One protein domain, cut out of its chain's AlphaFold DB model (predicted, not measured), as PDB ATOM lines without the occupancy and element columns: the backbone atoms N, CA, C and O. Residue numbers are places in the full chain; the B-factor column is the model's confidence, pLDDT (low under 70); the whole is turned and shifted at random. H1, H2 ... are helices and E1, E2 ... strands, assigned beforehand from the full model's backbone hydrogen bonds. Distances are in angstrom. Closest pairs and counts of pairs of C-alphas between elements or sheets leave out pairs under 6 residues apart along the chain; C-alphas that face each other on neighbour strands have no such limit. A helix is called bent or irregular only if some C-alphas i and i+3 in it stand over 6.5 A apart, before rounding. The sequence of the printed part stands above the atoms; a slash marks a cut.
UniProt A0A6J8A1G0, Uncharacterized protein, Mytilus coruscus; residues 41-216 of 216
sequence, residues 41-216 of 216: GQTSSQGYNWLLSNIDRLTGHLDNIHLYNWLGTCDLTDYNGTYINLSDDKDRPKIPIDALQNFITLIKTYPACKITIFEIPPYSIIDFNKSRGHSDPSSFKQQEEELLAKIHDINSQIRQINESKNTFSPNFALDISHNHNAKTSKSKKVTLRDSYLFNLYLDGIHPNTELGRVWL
ATOM      1  N   GLY A  41     -28.549   6.744 -30.699       86.44
ATOM      2  CA  GLY A  41     -28.365   6.830 -29.246       86.44
ATOM      3  C   GLY A  41     -29.017   5.695 -28.446       86.44
ATOM      4  O   GLY A  41     -29.135   5.809 -27.230       86.44
ATOM      5  N   GLN A  42     -29.497   4.634 -29.101       88.44
ATOM      6  CA  GLN A  42     -30.194   3.549 -28.418       88.44
ATOM      7  C   GLN A  42     -29.217   2.620 -27.687       88.44
ATOM      8  O   GLN A  42     -28.297   2.075 -28.296       88.44
ATOM      9  N   THR A  43     -29.464   2.400 -26.396       90.56
ATOM     10  CA  THR A  43     -28.728   1.420 -25.580       90.56
ATOM     11  C   THR A  43     -29.282   0.006 -25.757       90.56
ATOM     12  O   THR A  43     -30.416  -0.188 -26.217       90.56
ATOM     13  N   SER A  44     -28.516  -1.003 -25.348       90.69
ATOM     14  CA  SER A  44     -28.904  -2.413 -25.428       90.69
ATOM     15  C   SER A  44     -30.193  -2.694 -24.648       90.69
ATOM     16  O   SER A  44     -31.104  -3.331 -25.179       90.69
ATOM     17  N   SER A  45     -30.346  -2.126 -23.446       89.06
ATOM     18  CA  SER A  45     -31.570  -2.243 -22.633       89.06
ATOM     19  C   SER A  45     -32.795  -1.610 -23.303       89.06
ATOM     20  O   SER A  45     -33.888  -2.178 -23.293       89.06
ATOM     21  N   GLN A  46     -32.627  -0.445 -23.940       90.12
ATOM     22  CA  GLN A  46     -33.706   0.192 -24.699       90.12
ATOM     23  C   GLN A  46     -34.089  -0.626 -25.940       90.12
ATOM     24  O   GLN A  46     -35.267  -0.691 -26.295       90.12
ATOM     25  N   GLY A  47     -33.107  -1.230 -26.615       91.12
ATOM     26  CA  GLY A  47     -33.336  -2.162 -27.719       91.12
ATOM     27  C   GLY A  47     -34.120  -3.395 -27.280       91.12
ATOM     28  O   GLY A  47     -35.082  -3.775 -27.949       91.12
ATOM     29  N   TYR A  48     -33.754  -3.970 -26.133       91.69
ATOM     30  CA  TYR A  48     -34.411  -5.144 -25.568       91.69
ATOM     31  C   TYR A  48     -35.880  -4.864 -25.252       91.69
ATOM     32  O   TYR A  48     -36.757  -5.572 -25.742       91.69
ATOM     33  N   ASN A  49     -36.160  -3.777 -24.527       91.19
ATOM     34  CA  ASN A  49     -37.529  -3.393 -24.179       91.19
ATOM     35  C   ASN A  49     -38.386  -3.142 -25.426       91.19
ATOM     36  O   ASN A  49     -39.540  -3.560 -25.484       91.19
ATOM     37  N   TRP A  50     -37.819  -2.498 -26.450       92.12
ATOM     38  CA  TRP A  50     -38.530  -2.302 -27.710       92.12
ATOM     39  C   TRP A  50     -38.862  -3.632 -28.392       92.12
ATOM     40  O   TRP A  50     -39.997  -3.809 -28.840       92.12
ATOM     41  N   LEU A  51     -37.896  -4.555 -28.468       91.88
ATOM     42  CA  LEU A  51     -38.111  -5.863 -29.080       91.88
ATOM     43  C   LEU A  51     -39.177  -6.644 -28.315       91.88
ATOM     44  O   LEU A  51     -40.101  -7.152 -28.941       91.88
ATOM     45  N   LEU A  52     -39.100  -6.668 -26.984       92.31
ATOM     46  CA  LEU A  52     -40.076  -7.323 -26.116       92.31
ATOM     47  C   LEU A  52     -41.507  -6.850 -26.409       92.31
ATOM     48  O   LEU A  52     -42.414  -7.665 -26.509       92.31
ATOM     49  N   SER A  53     -41.714  -5.549 -26.627       93.25
ATOM     50  CA  SER A  53     -43.039  -4.998 -26.950       93.25
ATOM     51  C   SER A  53     -43.493  -5.206 -28.402       93.25
ATOM     52  O   SER A  53     -44.625  -4.860 -28.731       93.25
ATOM     53  N   ASN A  54     -42.628  -5.680 -29.303       90.50
ATOM     54  CA  ASN A  54     -42.919  -5.724 -30.744       90.50
ATOM     55  C   ASN A  54     -42.738  -7.100 -31.389       90.50
ATOM     56  O   ASN A  54     -43.205  -7.285 -32.513       90.50
ATOM     57  N   ILE A  55     -42.057  -8.038 -30.731       88.94
ATOM     58  CA  ILE A  55     -41.616  -9.291 -31.344       88.94
ATOM     59  C   ILE A  55     -42.783 -10.121 -31.886       88.94
ATOM     60  O   ILE A  55     -42.700 -10.548 -33.030       88.94
ATOM     61  N   ASP A  56     -43.912 -10.227 -31.178       89.50
ATOM     62  CA  ASP A  56     -45.091 -10.975 -31.651       89.50
ATOM     63  C   ASP A  56     -45.625 -10.438 -32.988       89.50
ATOM     64  O   ASP A  56     -45.940 -11.187 -33.914       89.50
ATOM     65  N   ARG A  57     -45.653  -9.109 -33.137       86.12
ATOM     66  CA  ARG A  57     -46.079  -8.447 -34.378       86.12
ATOM     67  C   ARG A  57     -45.069  -8.636 -35.509       86.12
ATOM     68  O   ARG A  57     -45.440  -8.592 -36.681       86.12
ATOM     69  N   LEU A  58     -43.787  -8.782 -35.178       81.81
ATOM     70  CA  LEU A  58     -42.719  -8.985 -36.157       81.81
ATOM     71  C   LEU A  58     -42.659 -10.436 -36.647       81.81
ATOM     72  O   LEU A  58     -42.295 -10.651 -37.805       81.81
ATOM     73  N   THR A  59     -43.017 -11.396 -35.791       80.69
ATOM     74  CA  THR A  59     -42.879 -12.835 -36.051       80.69
ATOM     75  C   THR A  59     -44.154 -13.504 -36.559       80.69
ATOM     76  O   THR A  59     -44.048 -14.493 -37.276       80.69
ATOM     77  N   GLY A  60     -45.343 -12.955 -36.274       69.94
ATOM     78  CA  GLY A  60     -46.640 -13.641 -36.411       69.94
ATOM     79  C   GLY A  60     -47.030 -14.249 -37.770       69.94
ATOM     80  O   GLY A  60     -48.021 -14.972 -37.829       69.94
ATOM     81  N   HIS A  61     -46.287 -14.004 -38.855       69.56
ATOM     82  CA  HIS A  61     -46.564 -14.570 -40.189       69.56
ATOM     83  C   HIS A  61     -45.324 -15.100 -40.926       69.56
ATOM     84  O   HIS A  61     -45.413 -15.400 -42.117       69.56
ATOM     85  N   LEU A  62     -44.156 -15.145 -40.277       73.44
ATOM     86  CA  LEU A  62     -42.896 -15.487 -40.934       73.44
ATOM     87  C   LEU A  62     -42.261 -16.719 -40.288       73.44
ATOM     88  O   LEU A  62     -41.998 -16.737 -39.089       73.44
ATOM     89  N   ASP A  63     -41.933 -17.702 -41.121       75.75
ATOM     90  CA  ASP A  63     -41.083 -18.828 -40.745       75.75
ATOM     91  C   ASP A  63     -39.612 -18.495 -41.036       75.75
ATOM     92  O   ASP A  63     -39.304 -17.836 -42.031       75.75
ATOM     93  N   ASN A  64     -38.692 -19.005 -40.209       82.62
ATOM     94  CA  ASN A  64     -37.237 -18.853 -40.369       82.62
ATOM     95  C   ASN A  64     -36.751 -17.389 -40.368       82.62
ATOM     96  O   ASN A  64     -36.182 -16.892 -41.340       82.62
ATOM     97  N   ILE A  65     -36.950 -16.706 -39.248       87.19
ATOM     98  CA  ILE A  65     -36.517 -15.330 -39.010       87.19
ATOM     99  C   ILE A  65     -35.102 -15.339 -38.431       87.19
ATOM    100  O   ILE A  65     -34.822 -16.037 -37.458       87.19
ATOM    101  N   HIS A  66     -34.214 -14.515 -38.978       88.44
ATOM    102  CA  HIS A  66     -32.897 -14.270 -38.394       88.44
ATOM    103  C   HIS A  66     -32.822 -12.832 -37.882       88.44
ATOM    104  O   HIS A  66     -32.965 -11.883 -38.650       88.44
ATOM    105  N   LEU A  67     -32.618 -12.665 -36.578       90.12
ATOM    106  CA  LEU A  67     -32.427 -11.373 -35.936       90.12
ATOM    107  C   LEU A  67     -30.932 -11.056 -35.855       90.12
ATOM    108  O   LEU A  67     -30.169 -11.783 -35.219       90.12
ATOM    109  N   TYR A  68     -30.533  -9.930 -36.436       90.25
ATOM    110  CA  TYR A  68     -29.204  -9.357 -36.248       90.25
ATOM    111  C   TYR A  68     -29.284  -8.243 -35.205       90.25
ATOM    112  O   TYR A  68     -29.971  -7.242 -35.409       90.25
ATOM    113  N   ASN A  69     -28.625  -8.434 -34.063       90.94
ATOM    114  CA  ASN A  69     -28.561  -7.441 -32.996       90.94
ATOM    115  C   ASN A  69     -27.237  -6.683 -33.089       90.94
ATOM    116  O   ASN A  69     -26.191  -7.277 -32.856       90.94
ATOM    117  N   TRP A  70     -27.288  -5.390 -33.409       91.38
ATOM    118  CA  TRP A  70     -26.110  -4.523 -33.443       91.38
ATOM    119  C   TRP A  70     -26.291  -3.345 -32.485       91.38
ATOM    120  O   TRP A  70     -26.667  -2.241 -32.878       91.38
ATOM    121  N   LEU A  71     -26.102  -3.627 -31.199       90.94
ATOM    122  CA  LEU A  71     -26.188  -2.676 -30.088       90.94
ATOM    123  C   LEU A  71     -24.918  -2.785 -29.228       90.94
ATOM    124  O   LEU A  71     -24.103  -3.681 -29.434       90.94
ATOM    125  N   GLY A  72     -24.729  -1.860 -28.285       90.12
ATOM    126  CA  GLY A  72     -23.577  -1.859 -27.375       90.12
ATOM    127  C   GLY A  72     -22.757  -0.571 -27.409       90.12
ATOM    128  O   GLY A  72     -22.258  -0.137 -26.376       90.12
ATOM    129  N   THR A  73     -22.652   0.105 -28.559       91.69
ATOM    130  CA  THR A  73     -21.859   1.346 -28.686       91.69
ATOM    131  C   THR A  73     -22.318   2.418 -27.697       91.69
ATOM    132  O   THR A  73     -21.503   2.964 -26.955       91.69
ATOM    133  N   CYS A  74     -23.629   2.681 -27.652       91.19
ATOM    134  CA  CYS A  74     -24.232   3.703 -26.788       91.19
ATOM    135  C   CYS A  74     -24.327   3.275 -25.316       91.19
ATOM    136  O   CYS A  74     -24.708   4.080 -24.478       91.19
ATOM    137  N   ASP A  75     -24.016   2.018 -24.989       91.19
ATOM    138  CA  ASP A  75     -23.970   1.557 -23.603       91.19
ATOM    139  C   ASP A  75     -22.659   1.981 -22.919       91.19
ATOM    140  O   ASP A  75     -22.633   2.176 -21.707       91.19
ATOM    141  N   LEU A  76     -21.572   2.154 -23.682       92.94
ATOM    142  CA  LEU A  76     -20.223   2.365 -23.139       92.94
ATOM    143  C   LEU A  76     -19.864   3.831 -22.879       92.94
ATOM    144  O   LEU A  76     -18.919   4.099 -22.135       92.94
ATOM    145  N   THR A  77     -20.590   4.777 -23.469       93.06
ATOM    146  CA  THR A  77     -20.291   6.210 -23.371       93.06
ATOM    147  C   THR A  77     -21.518   7.011 -22.965       93.06
ATOM    148  O   THR A  77     -22.647   6.634 -23.268       93.06
ATOM    149  N   ASP A  78     -21.284   8.120 -22.267       91.31
ATOM    150  CA  ASP A  78     -22.317   9.071 -21.859       91.31
ATOM    151  C   ASP A  78     -22.093  10.422 -22.533       91.31
ATOM    152  O   ASP A  78     -20.956  10.855 -22.727       91.31
ATOM    153  N   TYR A  79     -23.188  11.110 -22.855       90.56
ATOM    154  CA  TYR A  79     -23.123  12.477 -23.358       90.56
ATOM    155  C   TYR A  79     -22.895  13.467 -22.214       90.56
ATOM    156  O   TYR A  79     -23.644  13.492 -21.238       90.56
ATOM    157  N   ASN A  80     -21.915  14.348 -22.392       88.31
ATOM    158  CA  ASN A  80     -21.745  15.567 -21.612       88.31
ATOM    159  C   ASN A  80     -21.905  16.773 -22.548       88.31
ATOM    160  O   ASN A  80     -20.965  17.197 -23.229       88.31
ATOM    161  N   GLY A  81     -23.136  17.280 -22.646       91.00
ATOM    162  CA  GLY A  81     -23.505  18.253 -23.671       91.00
ATOM    163  C   GLY A  81     -23.390  17.640 -25.070       91.00
ATOM    164  O   GLY A  81     -24.082  16.677 -25.389       91.00
ATOM    165  N   THR A  82     -22.519  18.198 -25.912       93.50
ATOM    166  CA  THR A  82     -22.258  17.708 -27.279       93.50
ATOM    167  C   THR A  82     -21.097  16.717 -27.370       93.50
ATOM    168  O   THR A  82     -20.837  16.195 -28.452       93.50
ATOM    169  N   TYR A  83     -20.384  16.488 -26.268       95.31
ATOM    170  CA  TYR A  83     -19.230  15.594 -26.188       95.31
ATOM    171  C   TYR A  83     -19.633  14.256 -25.582       95.31
ATOM    172  O   TYR A  83     -20.677  14.157 -24.936       95.31
ATOM    173  N   ILE A  84     -18.791  13.244 -25.759       95.00
ATOM    174  CA  ILE A  84     -18.943  11.958 -25.085       95.00
ATOM    175  C   ILE A  84     -17.774  11.702 -24.141       95.00
ATOM    176  O   ILE A  84     -16.636  12.073 -24.427       95.00
ATOM    177  N   ASN A  85     -18.069  11.026 -23.041       94.62
ATOM    178  CA  ASN A  85     -17.089  10.487 -22.111       94.62
ATOM    179  C   ASN A  85     -17.273   8.976 -22.024       94.62
ATOM    180  O   ASN A  85     -18.379   8.467 -22.238       94.62
ATOM    181  N   LEU A  86     -16.207   8.261 -21.667       93.25
ATOM    182  CA  LEU A  86     -16.370   6.897 -21.186       93.25
ATOM    183  C   LEU A  86     -17.269   6.943 -19.951       93.25
ATOM    184  O   LEU A  86     -17.091   7.795 -19.084       93.25
ATOM    185  N   SER A  87     -18.246   6.047 -19.884       87.62
ATOM    186  CA  SER A  87     -19.120   6.024 -18.722       87.62
ATOM    187  C   SER A  87     -18.372   5.571 -17.462       87.62
ATOM    188  O   SER A  87     -17.659   4.560 -17.490       87.62
ATOM    189  N   ASP A  88     -18.589   6.297 -16.361       71.69
ATOM    190  CA  ASP A  88     -17.983   6.063 -15.039       71.69
ATOM    191  C   ASP A  88     -18.566   4.846 -14.298       71.69
ATOM    192  O   ASP A  88     -18.082   4.456 -13.230       71.69
ATOM    193  N   ASP A  89     -19.610   4.221 -14.844       68.69
ATOM    194  CA  ASP A  89     -20.233   3.053 -14.238       68.69
ATOM    195  C   ASP A  89     -19.314   1.822 -14.361       68.69
ATOM    196  O   ASP A  89     -19.084   1.265 -15.441       68.69
ATOM    197  N   LYS A  90     -18.772   1.388 -13.219       59.38
ATOM    198  CA  LYS A  90     -17.875   0.227 -13.119       59.38
ATOM    199  C   LYS A  90     -18.559  -1.083 -13.511       59.38
ATOM    200  O   LYS A  90     -17.868  -2.014 -13.924       59.38
ATOM    201  N   ASP A  91     -19.886  -1.155 -13.420       56.47
ATOM    202  CA  ASP A  91     -20.666  -2.339 -13.774       56.47
ATOM    203  C   ASP A  91     -21.176  -2.304 -15.220       56.47
ATOM    204  O   ASP A  91     -21.632  -3.326 -15.736       56.47
ATOM    205  N   ARG A  92     -21.003  -1.190 -15.947       59.91
ATOM    206  CA  ARG A  92     -21.483  -1.070 -17.328       59.91
ATOM    207  C   ARG A  92     -20.972  -2.097 -18.327       59.91
ATOM    208  O   ARG A  92     -21.766  -2.384 -19.199       59.91
ATOM    209  N   PRO A  93     -19.768  -2.700 -18.278       54.88
ATOM    210  CA  PRO A  93     -19.441  -3.773 -19.221       54.88
ATOM    211  C   PRO A  93     -20.344  -5.007 -19.048       54.88
ATOM    212  O   PRO A  93     -20.566  -5.737 -20.012       54.88
ATOM    213  N   LYS A  94     -20.896  -5.225 -17.844       57.91
ATOM    214  CA  LYS A  94     -21.867  -6.295 -17.579       57.91
ATOM    215  C   LYS A  94     -23.217  -5.987 -18.223       57.91
ATOM    216  O   LYS A  94     -23.871  -6.902 -18.696       57.91
ATOM    217  N   ILE A  95     -23.591  -4.710 -18.343       63.31
ATOM    218  CA  ILE A  95     -24.907  -4.290 -18.852       63.31
ATOM    219  C   ILE A  95     -25.146  -4.708 -20.317       63.31
ATOM    220  O   ILE A  95     -26.189  -5.313 -20.571       63.31
ATOM    221  N   PRO A  96     -24.229  -4.488 -21.285       67.62
ATOM    222  CA  PRO A  96     -24.340  -5.054 -22.618       67.62
ATOM    223  C   PRO A  96     -24.459  -6.570 -22.569       67.62
ATOM    224  O   PRO A  96     -25.347  -7.113 -23.205       67.62
ATOM    225  N   ILE A  97     -23.629  -7.266 -21.792       78.94
ATOM    226  CA  ILE A  97     -23.633  -8.734 -21.770       78.94
ATOM    227  C   ILE A  97     -24.939  -9.292 -21.193       78.94
ATOM    228  O   ILE A  97     -25.545 -10.167 -21.810       78.94
ATOM    229  N   ASP A  98     -25.422  -8.752 -20.078       83.06
ATOM    230  CA  ASP A  98     -26.692  -9.140 -19.463       83.06
ATOM    231  C   ASP A  98     -27.868  -8.817 -20.395       83.06
ATOM    232  O   ASP A  98     -28.760  -9.644 -20.600       83.06
ATOM    233  N   ALA A  99     -27.852  -7.651 -21.052       83.19
ATOM    234  CA  ALA A  99     -28.849  -7.304 -22.059       83.19
ATOM    235  C   ALA A  99     -28.814  -8.279 -23.248       83.19
ATOM    236  O   ALA A  99     -29.865  -8.743 -23.692       83.19
ATOM    237  N   LEU A 100     -27.628  -8.647 -23.738       85.81
ATOM    238  CA  LEU A 100     -27.446  -9.639 -24.798       85.81
ATOM    239  C   LEU A 100     -27.962 -11.023 -24.375       85.81
ATOM    240  O   LEU A 100     -28.616 -11.703 -25.169       85.81
ATOM    241  N   GLN A 101     -27.745 -11.430 -23.124       89.31
ATOM    242  CA  GLN A 101     -28.331 -12.652 -22.568       89.31
ATOM    243  C   GLN A 101     -29.861 -12.578 -22.510       89.31
ATOM    244  O   GLN A 101     -30.525 -13.549 -22.876       89.31
ATOM    245  N   ASN A 102     -30.431 -11.424 -22.155       91.31
ATOM    246  CA  ASN A 102     -31.879 -11.210 -22.178       91.31
ATOM    247  C   ASN A 102     -32.452 -11.331 -23.598       91.31
ATOM    248  O   ASN A 102     -33.465 -12.004 -23.786       91.31
ATOM    249  N   PHE A 103     -31.778 -10.777 -24.613       91.94
ATOM    250  CA  PHE A 103     -32.152 -10.997 -26.016       91.94
ATOM    251  C   PHE A 103     -32.167 -12.486 -26.371       91.94
ATOM    252  O   PHE A 103     -33.115 -12.960 -26.989       91.94
ATOM    253  N   ILE A 104     -31.142 -13.240 -25.974       91.81
ATOM    254  CA  ILE A 104     -31.063 -14.680 -26.255       91.81
ATOM    255  C   ILE A 104     -32.207 -15.430 -25.574       91.81
ATOM    256  O   ILE A 104     -32.841 -16.274 -26.205       91.81
ATOM    257  N   THR A 105     -32.465 -15.136 -24.301       94.00
ATOM    258  CA  THR A 105     -33.550 -15.753 -23.531       94.00
ATOM    259  C   THR A 105     -34.905 -15.463 -24.164       94.00
ATOM    260  O   THR A 105     -35.689 -16.391 -24.340       94.00
ATOM    261  N   LEU A 106     -35.145 -14.220 -24.590       93.12
ATOM    262  CA  LEU A 106     -36.358 -13.849 -25.313       93.12
ATOM    263  C   LEU A 106     -36.470 -14.609 -26.638       93.12
ATOM    264  O   LEU A 106     -37.485 -15.235 -26.898       93.12
ATOM    265  N   ILE A 107     -35.429 -14.627 -27.472       91.75
ATOM    266  CA  ILE A 107     -35.496 -15.291 -28.785       91.75
ATOM    267  C   ILE A 107     -35.722 -16.803 -28.671       91.75
ATOM    268  O   ILE A 107     -36.397 -17.377 -29.521       91.75
ATOM    269  N   LYS A 108     -35.257 -17.452 -27.596       91.56
ATOM    270  CA  LYS A 108     -35.538 -18.875 -27.343       91.56
ATOM    271  C   LYS A 108     -37.031 -19.190 -27.201       91.56
ATOM    272  O   LYS A 108     -37.406 -20.335 -27.440       91.56
ATOM    273  N   THR A 109     -37.880 -18.221 -26.846       93.50
ATOM    274  CA  THR A 109     -39.336 -18.430 -26.774       93.50
ATOM    275  C   THR A 109     -40.016 -18.371 -28.145       93.50
ATOM    276  O   THR A 109     -41.209 -18.643 -28.236       93.50
ATOM    277  N   TYR A 110     -39.275 -18.056 -29.215       91.44
ATOM    278  CA  TYR A 110     -39.768 -17.958 -30.591       91.44
ATOM    279  C   TYR A 110     -39.032 -18.971 -31.485       91.44
ATOM    280  O   TYR A 110     -37.999 -18.634 -32.064       91.44
ATOM    281  N   PRO A 111     -39.549 -20.204 -31.662       88.19
ATOM    282  CA  PRO A 111     -38.838 -21.285 -32.360       88.19
ATOM    283  C   PRO A 111     -38.460 -20.984 -33.816       88.19
ATOM    284  O   PRO A 111     -37.483 -21.523 -34.331       88.19
ATOM    285  N   ALA A 112     -39.222 -20.114 -34.484       86.81
ATOM    286  CA  ALA A 112     -38.932 -19.667 -35.843       86.81
ATOM    287  C   ALA A 112     -37.779 -18.649 -35.915       86.81
ATOM    288  O   ALA A 112     -37.355 -18.307 -37.017       86.81
ATOM    289  N   CYS A 113     -37.288 -18.145 -34.779       89.75
ATOM    290  CA  CYS A 113     -36.280 -17.097 -34.708       89.75
ATOM    291  C   CYS A 113     -34.894 -17.645 -34.352       89.75
ATOM    292  O   CYS A 113     -34.717 -18.428 -33.420       89.75
ATOM    293  N   LYS A 114     -33.878 -17.144 -35.050       90.06
ATOM    294  CA  LYS A 114     -32.463 -17.240 -34.676       90.06
ATOM    295  C   LYS A 114     -31.932 -15.847 -34.381       90.06
ATOM    296  O   LYS A 114     -32.482 -14.861 -34.865       90.06
ATOM    297  N   ILE A 115     -30.861 -15.760 -33.601       90.62
ATOM    298  CA  ILE A 115     -30.195 -14.494 -33.298       90.62
ATOM    299  C   ILE A 115     -28.698 -14.600 -33.559       90.62
ATOM    300  O   ILE A 115     -28.060 -15.579 -33.166       90.62
ATOM    301  N   THR A 116     -28.146 -13.564 -34.180       90.38
ATOM    302  CA  THR A 116     -26.711 -13.285 -34.217       90.38
ATOM    303  C   THR A 116     -26.482 -11.906 -33.630       90.38
ATOM    304  O   THR A 116     -27.176 -10.949 -33.979       90.38
ATOM    305  N   ILE A 117     -25.518 -11.812 -32.723       91.81
ATOM    306  CA  ILE A 117     -25.132 -10.548 -32.102       91.81
ATOM    307  C   ILE A 117     -23.899 -10.040 -32.831       91.81
ATOM    308  O   ILE A 117     -22.927 -10.773 -32.970       91.81
ATOM    309  N   PHE A 118     -23.935  -8.808 -33.306       91.94
ATOM    310  CA  PHE A 118     -22.803  -8.177 -33.956       91.94
ATOM    311  C   PHE A 118     -21.855  -7.563 -32.936       91.94
ATOM    312  O   PHE A 118     -22.281  -7.010 -31.925       91.94
ATOM    313  N   GLU A 119     -20.561  -7.676 -33.222       92.44
ATOM    314  CA  GLU A 119     -19.506  -7.021 -32.455       92.44
ATOM    315  C   GLU A 119     -19.700  -5.494 -32.425       92.44
ATOM    316  O   GLU A 119     -20.263  -4.881 -33.337       92.44
ATOM    317  N   ILE A 120     -19.194  -4.856 -31.374       93.19
ATOM    318  CA  ILE A 120     -19.107  -3.401 -31.283       93.19
ATOM    319  C   ILE A 120     -17.872  -2.963 -32.085       93.19
ATOM    320  O   ILE A 120     -16.763  -3.404 -31.767       93.19
ATOM    321  N   PRO A 121     -18.005  -2.109 -33.114       93.69
ATOM    322  CA  PRO A 121     -16.841  -1.585 -33.815       93.69
ATOM    323  C   PRO A 121     -15.966  -0.751 -32.871       93.69
ATOM    324  O   PRO A 121     -16.519   0.035 -32.101       93.69
ATOM    325  N   PRO A 122     -14.625  -0.860 -32.914       95.25
ATOM    326  CA  PRO A 122     -13.771   0.057 -32.166       95.25
ATOM    327  C   PRO A 122     -13.991   1.490 -32.651       95.25
ATOM    328  O   PRO A 122     -13.889   1.750 -33.848       95.25
ATOM    329  N   TYR A 123     -14.268   2.414 -31.734       95.88
ATOM    330  CA  TYR A 123     -14.546   3.818 -32.036       95.88
ATOM    331  C   TYR A 123     -13.731   4.753 -31.134       95.88
ATOM    332  O   TYR A 123     -13.147   4.318 -30.142       95.88
ATOM    333  N   SER A 124     -13.676   6.035 -31.496       97.00
ATOM    334  CA  SER A 124     -12.800   7.026 -30.874       97.00
ATOM    335  C   SER A 124     -13.575   8.158 -30.197       97.00
ATOM    336  O   SER A 124     -14.243   8.958 -30.855       97.00
ATOM    337  N   ILE A 125     -13.407   8.272 -28.873       96.81
ATOM    338  CA  ILE A 125     -13.875   9.423 -28.081       96.81
ATOM    339  C   ILE A 125     -13.118  10.687 -28.504       96.81
ATOM    340  O   ILE A 125     -13.719  11.752 -28.641       96.81
ATOM    341  N   ILE A 126     -11.807  10.568 -28.743       97.19
ATOM    342  CA  ILE A 126     -10.952  11.698 -29.126       97.19
ATOM    343  C   ILE A 126     -11.427  12.302 -30.449       97.19
ATOM    344  O   ILE A 126     -11.644  13.512 -30.527       97.19
ATOM    345  N   ASP A 127     -11.596  11.479 -31.486       97.19
ATOM    346  CA  ASP A 127     -11.976  11.953 -32.817       97.19
ATOM    347  C   ASP A 127     -13.418  12.459 -32.840       97.19
ATOM    348  O   ASP A 127     -13.689  13.480 -33.479       97.19
ATOM    349  N   PHE A 128     -14.316  11.842 -32.064       97.31
ATOM    350  CA  PHE A 128     -15.666  12.364 -31.885       97.31
ATOM    351  C   PHE A 128     -15.659  13.732 -31.227       97.31
ATOM    352  O   PHE A 128     -16.160  14.689 -31.817       97.31
ATOM    353  N   ASN A 129     -15.027  13.881 -30.066       97.75
ATOM    354  CA  ASN A 129     -14.996  15.163 -29.365       97.75
ATOM    355  C   ASN A 129     -14.270  16.239 -30.186       97.75
ATOM    356  O   ASN A 129     -14.715  17.388 -30.219       97.75
ATOM    357  N   LYS A 130     -13.229  15.869 -30.944       97.50
ATOM    358  CA  LYS A 130     -12.581  16.753 -31.919       97.50
ATOM    359  C   LYS A 130     -13.547  17.205 -33.017       97.50
ATOM    360  O   LYS A 130     -13.610  18.396 -33.305       97.50
ATOM    361  N   SER A 131     -14.320  16.290 -33.605       96.88
ATOM    362  CA  SER A 131     -15.321  16.620 -34.636       96.88
ATOM    363  C   SER A 131     -16.437  17.535 -34.114       96.88
ATOM    364  O   SER A 131     -17.027  18.299 -34.876       96.88
ATOM    365  N   ARG A 132     -16.696  17.494 -32.800       96.81
ATOM    366  CA  ARG A 132     -17.653  18.356 -32.091       96.81
ATOM    367  C   ARG A 132     -17.050  19.682 -31.620       96.81
ATOM    368  O   ARG A 132     -17.761  20.469 -31.006       96.81
ATOM    369  N   GLY A 133     -15.776  19.948 -31.915       96.88
ATOM    370  CA  GLY A 133     -15.114  21.216 -31.605       96.88
ATOM    371  C   GLY A 133     -14.543  21.321 -30.188       96.88
ATOM    372  O   GLY A 133     -14.318  22.436 -29.720       96.88
ATOM    373  N   HIS A 134     -14.295  20.200 -29.501       97.19
ATOM    374  CA  HIS A 134     -13.651  20.230 -28.187       97.19
ATOM    375  C   HIS A 134     -12.251  20.855 -28.287       97.19
ATOM    376  O   HIS A 134     -11.466  20.490 -29.165       97.19
ATOM    377  N   SER A 135     -11.922  21.779 -27.379       96.38
ATOM    378  CA  SER A 135     -10.667  22.546 -27.412       96.38
ATOM    379  C   SER A 135      -9.431  21.701 -27.102       96.38
ATOM    380  O   SER A 135      -8.377  21.916 -27.696       96.38
ATOM    381  N   ASP A 136      -9.569  20.708 -26.219       96.25
ATOM    382  CA  ASP A 136      -8.517  19.734 -25.908       96.25
ATOM    383  C   ASP A 136      -9.016  18.278 -25.994       96.25
ATOM    384  O   ASP A 136      -9.329  17.662 -24.972       96.25
ATOM    385  N   PRO A 137      -9.121  17.688 -27.200       93.75
ATOM    386  CA  PRO A 137      -9.502  16.284 -27.359       93.75
ATOM    387  C   PRO A 137      -8.465  15.305 -26.784       93.75
ATOM    388  O   PRO A 137      -8.759  14.129 -26.582       93.75
ATOM    389  N   SER A 138      -7.233  15.758 -26.531       93.94
ATOM    390  CA  SER A 138      -6.154  14.888 -26.060       93.94
ATOM    391  C   SER A 138      -6.313  14.479 -24.594       93.94
ATOM    392  O   SER A 138      -5.775  13.445 -24.190       93.94
ATOM    393  N   SER A 139      -7.112  15.231 -23.834       95.00
ATOM    394  CA  SER A 139      -7.522  14.902 -22.466       95.00
ATOM    395  C   SER A 139      -8.274  13.565 -22.349       95.00
ATOM    396  O   SER A 139      -8.238  12.935 -21.294       95.00
ATOM    397  N   PHE A 140      -8.875  13.062 -23.438       95.31
ATOM    398  CA  PHE A 140      -9.630  11.801 -23.450       95.31
ATOM    399  C   PHE A 140      -8.784  10.548 -23.731       95.31
ATOM    400  O   PHE A 140      -9.332   9.451 -23.797       95.31
ATOM    401  N   LYS A 141      -7.456  10.665 -23.881       94.25
ATOM    402  CA  LYS A 141      -6.575   9.523 -24.218       94.25
ATOM    403  C   LYS A 141      -6.719   8.332 -23.279       94.25
ATOM    404  O   LYS A 141      -6.785   7.201 -23.746       94.25
ATOM    405  N   GLN A 142      -6.769   8.578 -21.971       93.31
ATOM    406  CA  GLN A 142      -6.917   7.496 -21.001       93.31
ATOM    407  C   GLN A 142      -8.280   6.802 -21.146       93.31
ATOM    408  O   GLN A 142      -8.335   5.579 -21.228       93.31
ATOM    409  N   GLN A 143      -9.360   7.585 -21.247       94.31
ATOM    410  CA  GLN A 143     -10.715   7.060 -21.432       94.31
ATOM    411  C   GLN A 143     -10.847   6.247 -22.723       94.31
ATOM    412  O   GLN A 143     -11.563   5.252 -22.757       94.31
ATOM    413  N   GLU A 144     -10.157   6.648 -23.789       94.62
ATOM    414  CA  GLU A 144     -10.184   5.919 -25.052       94.62
ATOM    415  C   GLU A 144      -9.457   4.573 -24.976       94.62
ATOM    416  O   GLU A 144      -9.982   3.572 -25.455       94.62
ATOM    417  N   GLU A 145      -8.286   4.504 -24.341       93.25
ATOM    418  CA  GLU A 145      -7.603   3.218 -24.145       93.25
ATOM    419  C   GLU A 145      -8.449   2.261 -23.289       93.25
ATOM    420  O   GLU A 145      -8.570   1.077 -23.611       93.25
ATOM    421  N   GLU A 146      -9.108   2.782 -22.251       92.81
ATOM    422  CA  GLU A 146     -10.058   2.019 -21.437       92.81
ATOM    423  C   GLU A 146     -11.292   1.577 -22.244       92.81
ATOM    424  O   GLU A 146     -11.736   0.435 -22.116       92.81
ATOM    425  N   LEU A 147     -11.831   2.439 -23.113       93.62
ATOM    426  CA  LEU A 147     -12.931   2.103 -24.017       93.62
ATOM    427  C   LEU A 147     -12.553   0.952 -24.955       93.62
ATOM    428  O   LEU A 147     -13.311  -0.008 -25.086       93.62
ATOM    429  N   LEU A 148     -11.394   1.037 -25.612       93.56
ATOM    430  CA  LEU A 148     -10.950   0.034 -26.583       93.56
ATOM    431  C   LEU A 148     -10.706  -1.325 -25.921       93.56
ATOM    432  O   LEU A 148     -11.061  -2.353 -26.502       93.56
ATOM    433  N   ALA A 149     -10.176  -1.336 -24.695       91.06
ATOM    434  CA  ALA A 149     -10.072  -2.548 -23.888       91.06
ATOM    435  C   ALA A 149     -11.461  -3.135 -23.567       91.06
ATOM    436  O   ALA A 149     -11.701  -4.312 -23.833       91.06
ATOM    437  N   LYS A 150     -12.417  -2.308 -23.108       91.19
ATOM    438  CA  LYS A 150     -13.802  -2.751 -22.847       91.19
ATOM    439  C   LYS A 150     -14.474  -3.327 -24.102       91.19
ATOM    440  O   LYS A 150     -15.128  -4.364 -24.018       91.19
ATOM    441  N   ILE A 151     -14.305  -2.690 -25.264       93.19
ATOM    442  CA  ILE A 151     -14.829  -3.192 -26.547       93.19
ATOM    443  C   ILE A 151     -14.212  -4.553 -26.886       93.19
ATOM    444  O   ILE A 151     -14.933  -5.468 -27.281       93.19
ATOM    445  N   HIS A 152     -12.897  -4.710 -26.711       91.31
ATOM    446  CA  HIS A 152     -12.215  -5.979 -26.962       91.31
ATOM    447  C   HIS A 152     -12.784  -7.115 -26.099       91.31
ATOM    448  O   HIS A 152     -13.115  -8.183 -26.630       91.31
ATOM    449  N   ASP A 153     -12.960  -6.862 -24.801       90.69
ATOM    450  CA  ASP A 153     -13.490  -7.834 -23.841       90.69
ATOM    451  C   ASP A 153     -14.943  -8.218 -24.151       90.69
ATOM    452  O   ASP A 153     -15.295  -9.402 -24.148       90.69
ATOM    453  N   ILE A 154     -15.791  -7.236 -24.481       91.50
ATOM    454  CA  ILE A 154     -17.189  -7.472 -24.871       91.50
ATOM    455  C   ILE A 154     -17.257  -8.271 -26.175       91.50
ATOM    456  O   ILE A 154     -17.987  -9.260 -26.253       91.50
ATOM    457  N   ASN A 155     -16.465  -7.906 -27.185       92.75
ATOM    458  CA  ASN A 155     -16.458  -8.616 -28.463       92.75
ATOM    459  C   ASN A 155     -15.961 -10.058 -28.312       92.75
ATOM    460  O   ASN A 155     -16.455 -10.949 -28.998       92.75
ATOM    461  N   SER A 156     -15.033 -10.318 -27.386       91.31
ATOM    462  CA  SER A 156     -14.608 -11.683 -27.057       91.31
ATOM    463  C   SER A 156     -15.775 -12.533 -26.548       91.31
ATOM    464  O   SER A 156     -15.977 -13.657 -27.009       91.31
ATOM    465  N   GLN A 157     -16.614 -11.964 -25.682       91.81
ATOM    466  CA  GLN A 157     -17.822 -12.628 -25.191       91.81
ATOM    467  C   GLN A 157     -18.885 -12.784 -26.289       91.81
ATOM    468  O   GLN A 157     -19.479 -13.853 -26.411       91.81
ATOM    469  N   ILE A 158     -19.091 -11.772 -27.140       91.94
ATOM    470  CA  ILE A 158     -20.002 -11.859 -28.296       91.94
ATOM    471  C   ILE A 158     -19.602 -13.019 -29.217       91.94
ATOM    472  O   ILE A 158     -20.465 -13.798 -29.631       91.94
ATOM    473  N   ARG A 159     -18.305 -13.185 -29.502       90.31
ATOM    474  CA  ARG A 159     -17.803 -14.312 -30.303       90.31
ATOM    475  C   ARG A 159     -18.147 -15.655 -29.670       90.31
ATOM    476  O   ARG A 159     -18.782 -16.467 -30.333       90.31
ATOM    477  N   GLN A 160     -17.859 -15.845 -28.381       90.56
ATOM    478  CA  GLN A 160     -18.220 -17.074 -27.655       90.56
ATOM    479  C   GLN A 160     -19.736 -17.352 -27.698       90.56
ATOM    480  O   GLN A 160     -20.191 -18.479 -27.925       90.56
ATOM    481  N   ILE A 161     -20.547 -16.305 -27.526       90.19
ATOM    482  CA  ILE A 161     -22.008 -16.385 -27.577       90.19
ATOM    483  C   ILE A 161     -22.505 -16.800 -28.968       90.19
ATOM    484  O   ILE A 161     -23.469 -17.568 -29.051       90.19
ATOM    485  N   ASN A 162     -21.896 -16.305 -30.043       89.69
ATOM    486  CA  ASN A 162     -22.274 -16.651 -31.413       89.69
ATOM    487  C   ASN A 162     -21.769 -18.041 -31.822       89.69
ATOM    488  O   ASN A 162     -22.529 -18.798 -32.432       89.69
ATOM    489  N   GLU A 163     -20.543 -18.401 -31.432       88.69
ATOM    490  CA  GLU A 163     -19.942 -19.722 -31.656       88.69
ATOM    491  C   GLU A 163     -20.792 -20.828 -31.027       88.69
ATOM    492  O   GLU A 163     -21.143 -21.791 -31.707       88.69
ATOM    493  N   SER A 164     -21.245 -20.648 -29.778       86.88
ATOM    494  CA  SER A 164     -22.156 -21.601 -29.114       86.88
ATOM    495  C   SER A 164     -23.495 -21.804 -29.843       86.88
ATOM    496  O   SER A 164     -24.204 -22.773 -29.579       86.88
ATOM    497  N   LYS A 165     -23.849 -20.905 -30.771       80.94
ATOM    498  CA  LYS A 165     -25.059 -20.973 -31.607       80.94
ATOM    499  C   LYS A 165     -24.770 -21.383 -33.048       80.94
ATOM    500  O   LYS A 165     -25.692 -21.380 -33.861       80.94
ATOM    501  N   ASN A 166     -23.525 -21.729 -33.379       83.62
ATOM    502  CA  ASN A 166     -23.066 -21.966 -34.750       83.62
ATOM    503  C   ASN A 166     -23.378 -20.784 -35.686       83.62
ATOM    504  O   ASN A 166     -23.777 -20.969 -36.837       83.62
ATOM    505  N   THR A 167     -23.227 -19.562 -35.174       81.06
ATOM    506  CA  THR A 167     -23.381 -18.319 -35.940       81.06
ATOM    507  C   THR A 167     -22.081 -17.527 -35.930       81.06
ATOM    508  O   THR A 167     -21.241 -17.714 -35.054       81.06
ATOM    509  N   PHE A 168     -21.909 -16.641 -36.909       80.88
ATOM    510  CA  PHE A 168     -20.721 -15.805 -37.040       80.88
ATOM    511  C   PHE A 168     -21.111 -14.326 -37.027       80.88
ATOM    512  O   PHE A 168     -22.072 -13.941 -37.693       80.88
ATOM    513  N   SER A 169     -20.352 -13.510 -36.294       78.12
ATOM    514  CA  SER A 169     -20.425 -12.049 -36.364       78.12
ATOM    515  C   SER A 169     -19.272 -11.518 -37.207       78.12
ATOM    516  O   SER A 169     -18.152 -12.005 -37.036       78.12
ATOM    517  N   PRO A 170     -19.489 -10.479 -38.032       83.12
ATOM    518  CA  PRO A 170     -18.394  -9.688 -38.578       83.12
ATOM    519  C   PRO A 170     -17.435  -9.234 -37.469       83.12
ATOM    520  O   PRO A 170     -17.874  -8.870 -36.374       83.12
ATOM    521  N   ASN A 171     -16.134  -9.264 -37.762       86.75
ATOM    522  CA  ASN A 171     -15.092  -8.769 -36.866       86.75
ATOM    523  C   ASN A 171     -14.669  -7.374 -37.330       86.75
ATOM    524  O   ASN A 171     -13.706  -7.212 -38.081       86.75
ATOM    525  N   PHE A 172     -15.412  -6.368 -36.878       89.62
ATOM    526  CA  PHE A 172     -15.211  -4.981 -37.293       89.62
ATOM    527  C   PHE A 172     -13.837  -4.438 -36.901       89.62
ATOM    528  O   PHE A 172     -13.296  -3.583 -37.597       89.62
ATOM    529  N   ALA A 173     -13.245  -4.949 -35.816       88.38
ATOM    530  CA  ALA A 173     -11.905  -4.555 -35.399       88.38
ATOM    531  C   ALA A 173     -10.840  -4.958 -36.429       88.38
ATOM    532  O   ALA A 173      -9.901  -4.199 -36.652       88.38
ATOM    533  N   LEU A 174     -10.991  -6.113 -37.089       87.38
ATOM    534  CA  LEU A 174     -10.087  -6.540 -38.163       87.38
ATOM    535  C   LEU A 174     -10.249  -5.717 -39.444       87.38
ATOM    536  O   LEU A 174      -9.277  -5.555 -40.175       87.38
ATOM    537  N   ASP A 175     -11.446  -5.201 -39.721       86.12
ATOM    538  CA  ASP A 175     -11.691  -4.404 -40.929       86.12
ATOM    539  C   ASP A 175     -10.996  -3.041 -40.884       86.12
ATOM    540  O   ASP A 175     -10.629  -2.497 -41.928       86.12
ATOM    541  N   ILE A 176     -10.800  -2.500 -39.680       87.50
ATOM    542  CA  ILE A 176     -10.167  -1.194 -39.457       87.50
ATOM    543  C   ILE A 176      -8.777  -1.301 -38.830       87.50
ATOM    544  O   ILE A 176      -8.158  -0.270 -38.562       87.50
ATOM    545  N   SER A 177      -8.276  -2.509 -38.562       86.25
ATOM    546  CA  SER A 177      -6.931  -2.670 -38.024       86.25
ATOM    547  C   SER A 177      -5.889  -2.381 -39.097       86.25
ATOM    548  O   SER A 177      -6.032  -2.732 -40.272       86.25
ATOM    549  N   HIS A 178      -4.801  -1.733 -38.696       77.69
ATOM    550  CA  HIS A 178      -3.629  -1.636 -39.548       77.69
ATOM    551  C   HIS A 178      -2.681  -2.787 -39.204       77.69
ATOM    552  O   HIS A 178      -2.264  -2.931 -38.056       77.69
ATOM    553  N   ASN A 179      -2.296  -3.597 -40.197       57.19
ATOM    554  CA  ASN A 179      -1.190  -4.549 -40.058       57.19
ATOM    555  C   ASN A 179       0.122  -3.761 -39.946       57.19
ATOM    556  O   ASN A 179       0.888  -3.640 -40.906       57.19
ATOM    557  N   HIS A 180       0.387  -3.192 -38.774       49.50
ATOM    558  CA  HIS A 180       1.643  -2.526 -38.503       49.50
ATOM    559  C   HIS A 180       2.741  -3.582 -38.305       49.50
ATOM    560  O   HIS A 180       3.202  -3.845 -37.202       49.50
ATOM    561  N   ASN A 181       3.294  -4.061 -39.423       44.19
ATOM    562  CA  ASN A 181       4.711  -4.442 -39.527       44.19
ATOM    563  C   ASN A 181       5.631  -3.206 -39.341       44.19
ATOM    564  O   ASN A 181       6.717  -3.129 -39.924       44.19
ATOM    565  N   ALA A 182       5.205  -2.197 -38.569       45.28
ATOM    566  CA  ALA A 182       6.055  -1.083 -38.205       45.28
ATOM    567  C   ALA A 182       7.137  -1.638 -37.293       45.28
ATOM    568  O   ALA A 182       6.901  -1.928 -36.124       45.28
ATOM    569  N   LYS A 183       8.330  -1.790 -37.867       43.12
ATOM    570  CA  LYS A 183       9.596  -1.911 -37.151       43.12
ATOM    571  C   LYS A 183       9.606  -0.849 -36.053       43.12
ATOM    572  O   LYS A 183       9.858   0.325 -36.317       43.12
ATOM    573  N   THR A 184       9.275  -1.248 -34.835       46.69
ATOM    574  CA  THR A 184       9.264  -0.354 -33.690       46.69
ATOM    575  C   THR A 184      10.711  -0.004 -33.377       46.69
ATOM    576  O   THR A 184      11.514  -0.836 -32.951       46.69
ATOM    577  N   SER A 185      11.076   1.257 -33.605       50.59
ATOM    578  CA  SER A 185      12.195   1.857 -32.885       50.59
ATOM    579  C   SER A 185      11.929   1.635 -31.393       50.59
ATOM    580  O   SER A 185      10.836   1.959 -30.932       50.59
ATOM    581  N   LYS A 186      12.900   1.064 -30.675       53.72
ATOM    582  CA  LYS A 186      12.837   0.478 -29.318       53.72
ATOM    583  C   LYS A 186      12.249   1.343 -28.170       53.72
ATOM    584  O   LYS A 186      12.411   0.968 -27.017       53.72
ATOM    585  N   SER A 187      11.596   2.478 -28.422       54.06
ATOM    586  CA  SER A 187      11.252   3.482 -27.403       54.06
ATOM    587  C   SER A 187       9.791   3.950 -27.338       54.06
ATOM    588  O   SER A 187       9.465   4.680 -26.405       54.06
ATOM    589  N   LYS A 188       8.886   3.562 -28.251       58.31
ATOM    590  CA  LYS A 188       7.467   3.974 -28.167       58.31
ATOM    591  C   LYS A 188       6.558   2.816 -27.762       58.31
ATOM    592  O   LYS A 188       6.488   1.807 -28.459       58.31
ATOM    593  N   LYS A 189       5.851   2.988 -26.641       66.88
ATOM    594  CA  LYS A 189       4.742   2.123 -26.223       66.88
ATOM    595  C   LYS A 189       3.613   2.293 -27.245       66.88
ATOM    596  O   LYS A 189       3.044   3.375 -27.322       66.88
ATOM    597  N   VAL A 190       3.360   1.261 -28.048       70.88
ATOM    598  CA  VAL A 190       2.230   1.210 -28.991       70.88
ATOM    599  C   VAL A 190       0.943   1.150 -28.172       70.88
ATOM    600  O   VAL A 190       0.852   0.317 -27.267       70.88
ATOM    601  N   THR A 191      -0.012   2.040 -28.442       79.19
ATOM    602  CA  THR A 191      -1.318   2.019 -27.766       79.19
ATOM    603  C   THR A 191      -2.363   1.270 -28.601       79.19
ATOM    604  O   THR A 191      -2.132   0.984 -29.781       79.19
ATOM    605  N   LEU A 192      -3.510   0.906 -28.012       81.19
ATOM    606  CA  LEU A 192      -4.577   0.242 -28.775       81.19
ATOM    607  C   LEU A 192      -5.121   1.167 -29.865       81.19
ATOM    608  O   LEU A 192      -5.404   0.699 -30.967       81.19
ATOM    609  N   ARG A 193      -5.195   2.477 -29.594       84.50
ATOM    610  CA  ARG A 193      -5.584   3.481 -30.590       84.50
ATOM    611  C   ARG A 193      -4.732   3.398 -31.858       84.50
ATOM    612  O   ARG A 193      -5.285   3.413 -32.954       84.50
ATOM    613  N   ASP A 194      -3.412   3.267 -31.712       83.31
ATOM    614  CA  ASP A 194      -2.462   3.218 -32.837       83.31
ATOM    615  C   ASP A 194      -2.677   2.002 -33.758       83.31
ATOM    616  O   ASP A 194      -2.150   1.953 -34.871       83.31
ATOM    617  N   SER A 195      -3.447   1.010 -33.305       84.06
ATOM    618  CA  SER A 195      -3.740  -0.205 -34.066       84.06
ATOM    619  C   SER A 195      -4.914  -0.041 -35.042       84.06
ATOM    620  O   SER A 195      -5.123  -0.931 -35.868       84.06
ATOM    621  N   TYR A 196      -5.663   1.071 -34.981       89.56
ATOM    622  CA  TYR A 196      -6.896   1.276 -35.747       89.56
ATOM    623  C   TYR A 196      -6.861   2.511 -36.660       89.56
ATOM    624  O   TYR A 196      -6.371   3.583 -36.307       89.56
ATOM    625  N   LEU A 197      -7.455   2.372 -37.845       90.38
ATOM    626  CA  LEU A 197      -7.614   3.422 -38.849       90.38
ATOM    627  C   LEU A 197      -8.886   4.251 -38.598       90.38
ATOM    628  O   LEU A 197      -9.867   4.155 -39.338       90.38
ATOM    629  N   PHE A 198      -8.883   5.098 -37.561       92.69
ATOM    630  CA  PHE A 198     -10.055   5.928 -37.229       92.69
ATOM    631  C   PHE A 198     -10.429   6.963 -38.303       92.69
ATOM    632  O   PHE A 198     -11.553   7.457 -38.323       92.69
ATOM    633  N   ASN A 199      -9.545   7.239 -39.263       89.94
ATOM    634  CA  ASN A 199      -9.849   8.066 -40.435       89.94
ATOM    635  C   ASN A 199     -10.878   7.433 -41.397       89.94
ATOM    636  O   ASN A 199     -11.353   8.110 -42.307       89.94
ATOM    637  N   LEU A 200     -11.224   6.153 -41.215       90.75
ATOM    638  CA  LEU A 200     -12.331   5.498 -41.919       90.75
ATOM    639  C   LEU A 200     -13.711   5.843 -41.322       90.75
ATOM    640  O   LEU A 200     -14.742   5.455 -41.873       90.75
ATOM    641  N   TYR A 201     -13.746   6.597 -40.224       93.31
ATOM    642  CA  TYR A 201     -14.963   7.135 -39.623       93.31
ATOM    643  C   TYR A 201     -15.179   8.603 -40.013       93.31
ATOM    644  O   TYR A 201     -14.232   9.339 -40.284       93.31
ATOM    645  N   LEU A 202     -16.440   9.039 -40.023       94.12
ATOM    646  CA  LEU A 202     -16.833  10.433 -40.258       94.12
ATOM    647  C   LEU A 202     -16.477  11.329 -39.069       94.12
ATOM    648  O   LEU A 202     -15.994  12.444 -39.240       94.12
ATOM    649  N   ASP A 203     -16.750  10.832 -37.867       94.25
ATOM    650  CA  ASP A 203     -16.651  11.562 -36.606       94.25
ATOM    651  C   ASP A 203     -16.033  10.692 -35.505       94.25
ATOM    652  O   ASP A 203     -16.330  10.865 -34.335       94.25
ATOM    653  N   GLY A 204     -15.236   9.685 -35.862       94.12
ATOM    654  CA  GLY A 204     -14.675   8.735 -34.899       94.12
ATOM    655  C   GLY A 204     -15.637   7.646 -34.407       94.12
ATOM    656  O   GLY A 204     -15.155   6.700 -33.795       94.12
ATOM    657  N   ILE A 205     -16.949   7.722 -34.688       94.94
ATOM    658  CA  ILE A 205     -17.941   6.694 -34.296       94.94
ATOM    659  C   ILE A 205     -18.699   6.139 -35.495       94.94
ATOM    660  O   ILE A 205     -18.885   4.929 -35.612       94.94
ATOM    661  N   HIS A 206     -19.149   7.007 -36.400       92.31
ATOM    662  CA  HIS A 206     -19.971   6.607 -37.535       92.31
ATOM    663  C   HIS A 206     -19.096   6.284 -38.748       92.31
ATOM    664  O   HIS A 206     -18.252   7.110 -39.112       92.31
ATOM    665  N   PRO A 207     -19.250   5.106 -39.382       89.56
ATOM    666  CA  PRO A 207     -18.423   4.731 -40.520       89.56
ATOM    667  C   PRO A 207     -18.638   5.707 -41.678       89.56
ATOM    668  O   PRO A 207     -19.758   6.160 -41.932       89.56
ATOM    669  N   ASN A 208     -17.568   6.025 -42.409       86.50
ATOM    670  CA  ASN A 208     -17.701   6.760 -43.661       86.50
ATOM    671  C   ASN A 208     -18.383   5.890 -44.735       86.50
ATOM    672  O   ASN A 208     -18.657   4.707 -44.536       86.50
ATOM    673  N   THR A 209     -18.673   6.465 -45.903       83.81
ATOM    674  CA  THR A 209     -19.362   5.737 -46.980       83.81
ATOM    675  C   THR A 209     -18.598   4.501 -47.465       83.81
ATOM    676  O   THR A 209     -19.224   3.537 -47.901       83.81
ATOM    677  N   GLU A 210     -17.266   4.506 -47.413       82.00
ATOM    678  CA  GLU A 210     -16.448   3.367 -47.835       82.00
ATOM    679  C   GLU A 210     -16.519   2.235 -46.813       82.00
ATOM    680  O   GLU A 210     -16.850   1.111 -47.186       82.00
ATOM    681  N   LEU A 211     -16.297   2.543 -45.533       81.75
ATOM    682  CA  LEU A 211     -16.389   1.579 -44.438       81.75
ATOM    683  C   LEU A 211     -17.819   1.036 -44.292       81.75
ATOM    684  O   LEU A 211     -18.018  -0.167 -44.152       81.75
ATOM    685  N   GLY A 212     -18.828   1.896 -44.445       77.94
ATOM    686  CA  GLY A 212     -20.235   1.502 -44.415       77.94
ATOM    687  C   GLY A 212     -20.602   0.482 -45.497       77.94
ATOM    688  O   GLY A 212     -21.372  -0.424 -45.216       77.94
ATOM    689  N   ARG A 213     -20.011   0.570 -46.699       74.62
ATOM    690  CA  ARG A 213     -20.198  -0.417 -47.788       74.62
ATOM    691  C   ARG A 213     -19.481  -1.746 -47.553       74.62
ATOM    692  O   ARG A 213     -19.721  -2.700 -48.286       74.62
ATOM    693  N   VAL A 214     -18.513  -1.785 -46.639       77.81
ATOM    694  CA  VAL A 214     -17.836  -3.029 -46.250       77.81
ATOM    695  C   VAL A 214     -18.673  -3.769 -45.210       77.81
ATOM    696  O   VAL A 214     -18.719  -4.996 -45.231       77.81
ATOM    697  N   TRP A 215     -19.352  -3.034 -44.329       80.12
ATOM    698  CA  TRP A 215     -20.141  -3.601 -43.235       80.12
ATOM    699  C   TRP A 215     -21.605  -3.916 -43.586       80.12
ATOM    700  O   TRP A 215     -22.214  -4.718 -42.879       80.12
ATOM    701  N   LEU A 216     -22.166  -3.303 -44.638       62.53
ATOM    702  CA  LEU A 216     -23.570  -3.410 -45.073       62.53
ATOM    703  C   LEU A 216     -23.673  -3.644 -46.586       62.53
ATOM    704  O   LEU A 216     -24.619  -4.350 -46.998       62.53
TER     705      LEU A 216
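This is residues 41 to 216 of the 216 residues of an uncharacterized protein of Mytilus coruscus (UniProt A0A6J8A1G0). One long kinked helix, H6, runs along much of an elongated body and joins two groups of parts. At one end H1 and H4 lie side by side, with the two-stranded sheet E1 E4 next to H4 and to the last turns of H6; at the other end the E2 E3 hairpin and H5 pack on the first part of H6. A long unnamed stretch follows H7: its residues 181 to 190 stick out, and it leads to H8, which comes close to H7. The printed part has 176 residues with eight named helices and four named strands, in the order H1 H2 E1 H3 E2 E3 H4 E4 H5 H6 H7 H8; the class is mostly helix, E1 and E4 are parallel, and E2 and E3 are antiparallel. The whole is compact, with a radius of gyration of the C-alphas of 17.8 A, and spans 58 by 38 by 32 A.

H1, residues 44 to 52, touches H4, residues 94 to 108, at a shallow tilt of 18 degrees, the same way; their closest C-alphas are those of Ser 45 and Ala 99, 5.8 A apart. H2, residues 55 to 59, and H1 meet only through their link. The closest C-alphas of H2 and E1, residues 65 to 69, are those of Thr 59 and Ile 65, 7.4 A apart. E1 and E4, residues 113 to 117, are parallel neighbours at 22 degrees, with N 67 and O 114 at 2.8 A and N 116 and O 67 at 2.9 A, within hydrogen-bond range. The closest C-alphas of H4 and E4 are those of Ile 107 and Cys 113, 6.2 A apart. H3, residues 73 to 76, is close to H1 but not clearly touching it, with the C-alphas of Ser 44 and Asp 75 closest at 6.6 A. E2, residues 77 to 80, and E3, residues 83 to 86, form an antiparallel hairpin at 141 degrees, with N 78 and O 85 at 2.9 A. The closest C-alphas of E3 and H5, residues 125 to 131, are those of Tyr 83 and Asn 129, 5.3 A apart. H5 touches H6, residues 137 to 163, at a steep tilt of 58 degrees, opposite ways; H6 does so with residues 137 to 144 alone, and the C-alphas of Ile 126 and Pro 137 are closest at 5.1 A. H4 and H6 only just touch, with 3 pairs of C-alphas within 8 A, the closest those of Ile 97 and Ile 154 at 7.3 A. H7, residues 172 to 176, and H6 are near each other, with 5 pairs of C-alphas within 10 A. H8, residues 209 to 215, is close to H7 but not clearly touching it, with the C-alphas of Phe 172 and Trp 215 at 7.8 A. Every O i to N i+4 pair is within hydrogen-bond range in H1, H2, H4, H5, H7 and H8, and 20 of 23 are in H6; H3 is too short for such a pair.

H1 begins at C-alpha 44, (-28.904, -2.413, -25.428), and is 12.2 A long. E1 is 12.7 A long, H4 21.0 A and E4 13.2 A. H6 is 37.7 A long, from C-alpha 137 at (-9.502, 16.284, -27.359); it has a kink of 40 degrees near residue 144 and is irregular, with C-alphas 139 and 142 at 7.6 A. H8, 10.1 A long, ends at C-alpha 215, (-20.141, -3.601, -43.235).

The two C-alphas farthest apart are those of His 61 and Lys 186, at 62.2 A. The printed part has no cut and ends at residue 216, the chain's last. The link from H7 to H8, 32 residues, is long. The mean pLDDT of the printed part is 85.5; it is under 70 in residues 60 to 61, 89 to 96, 179 to 189 and 216.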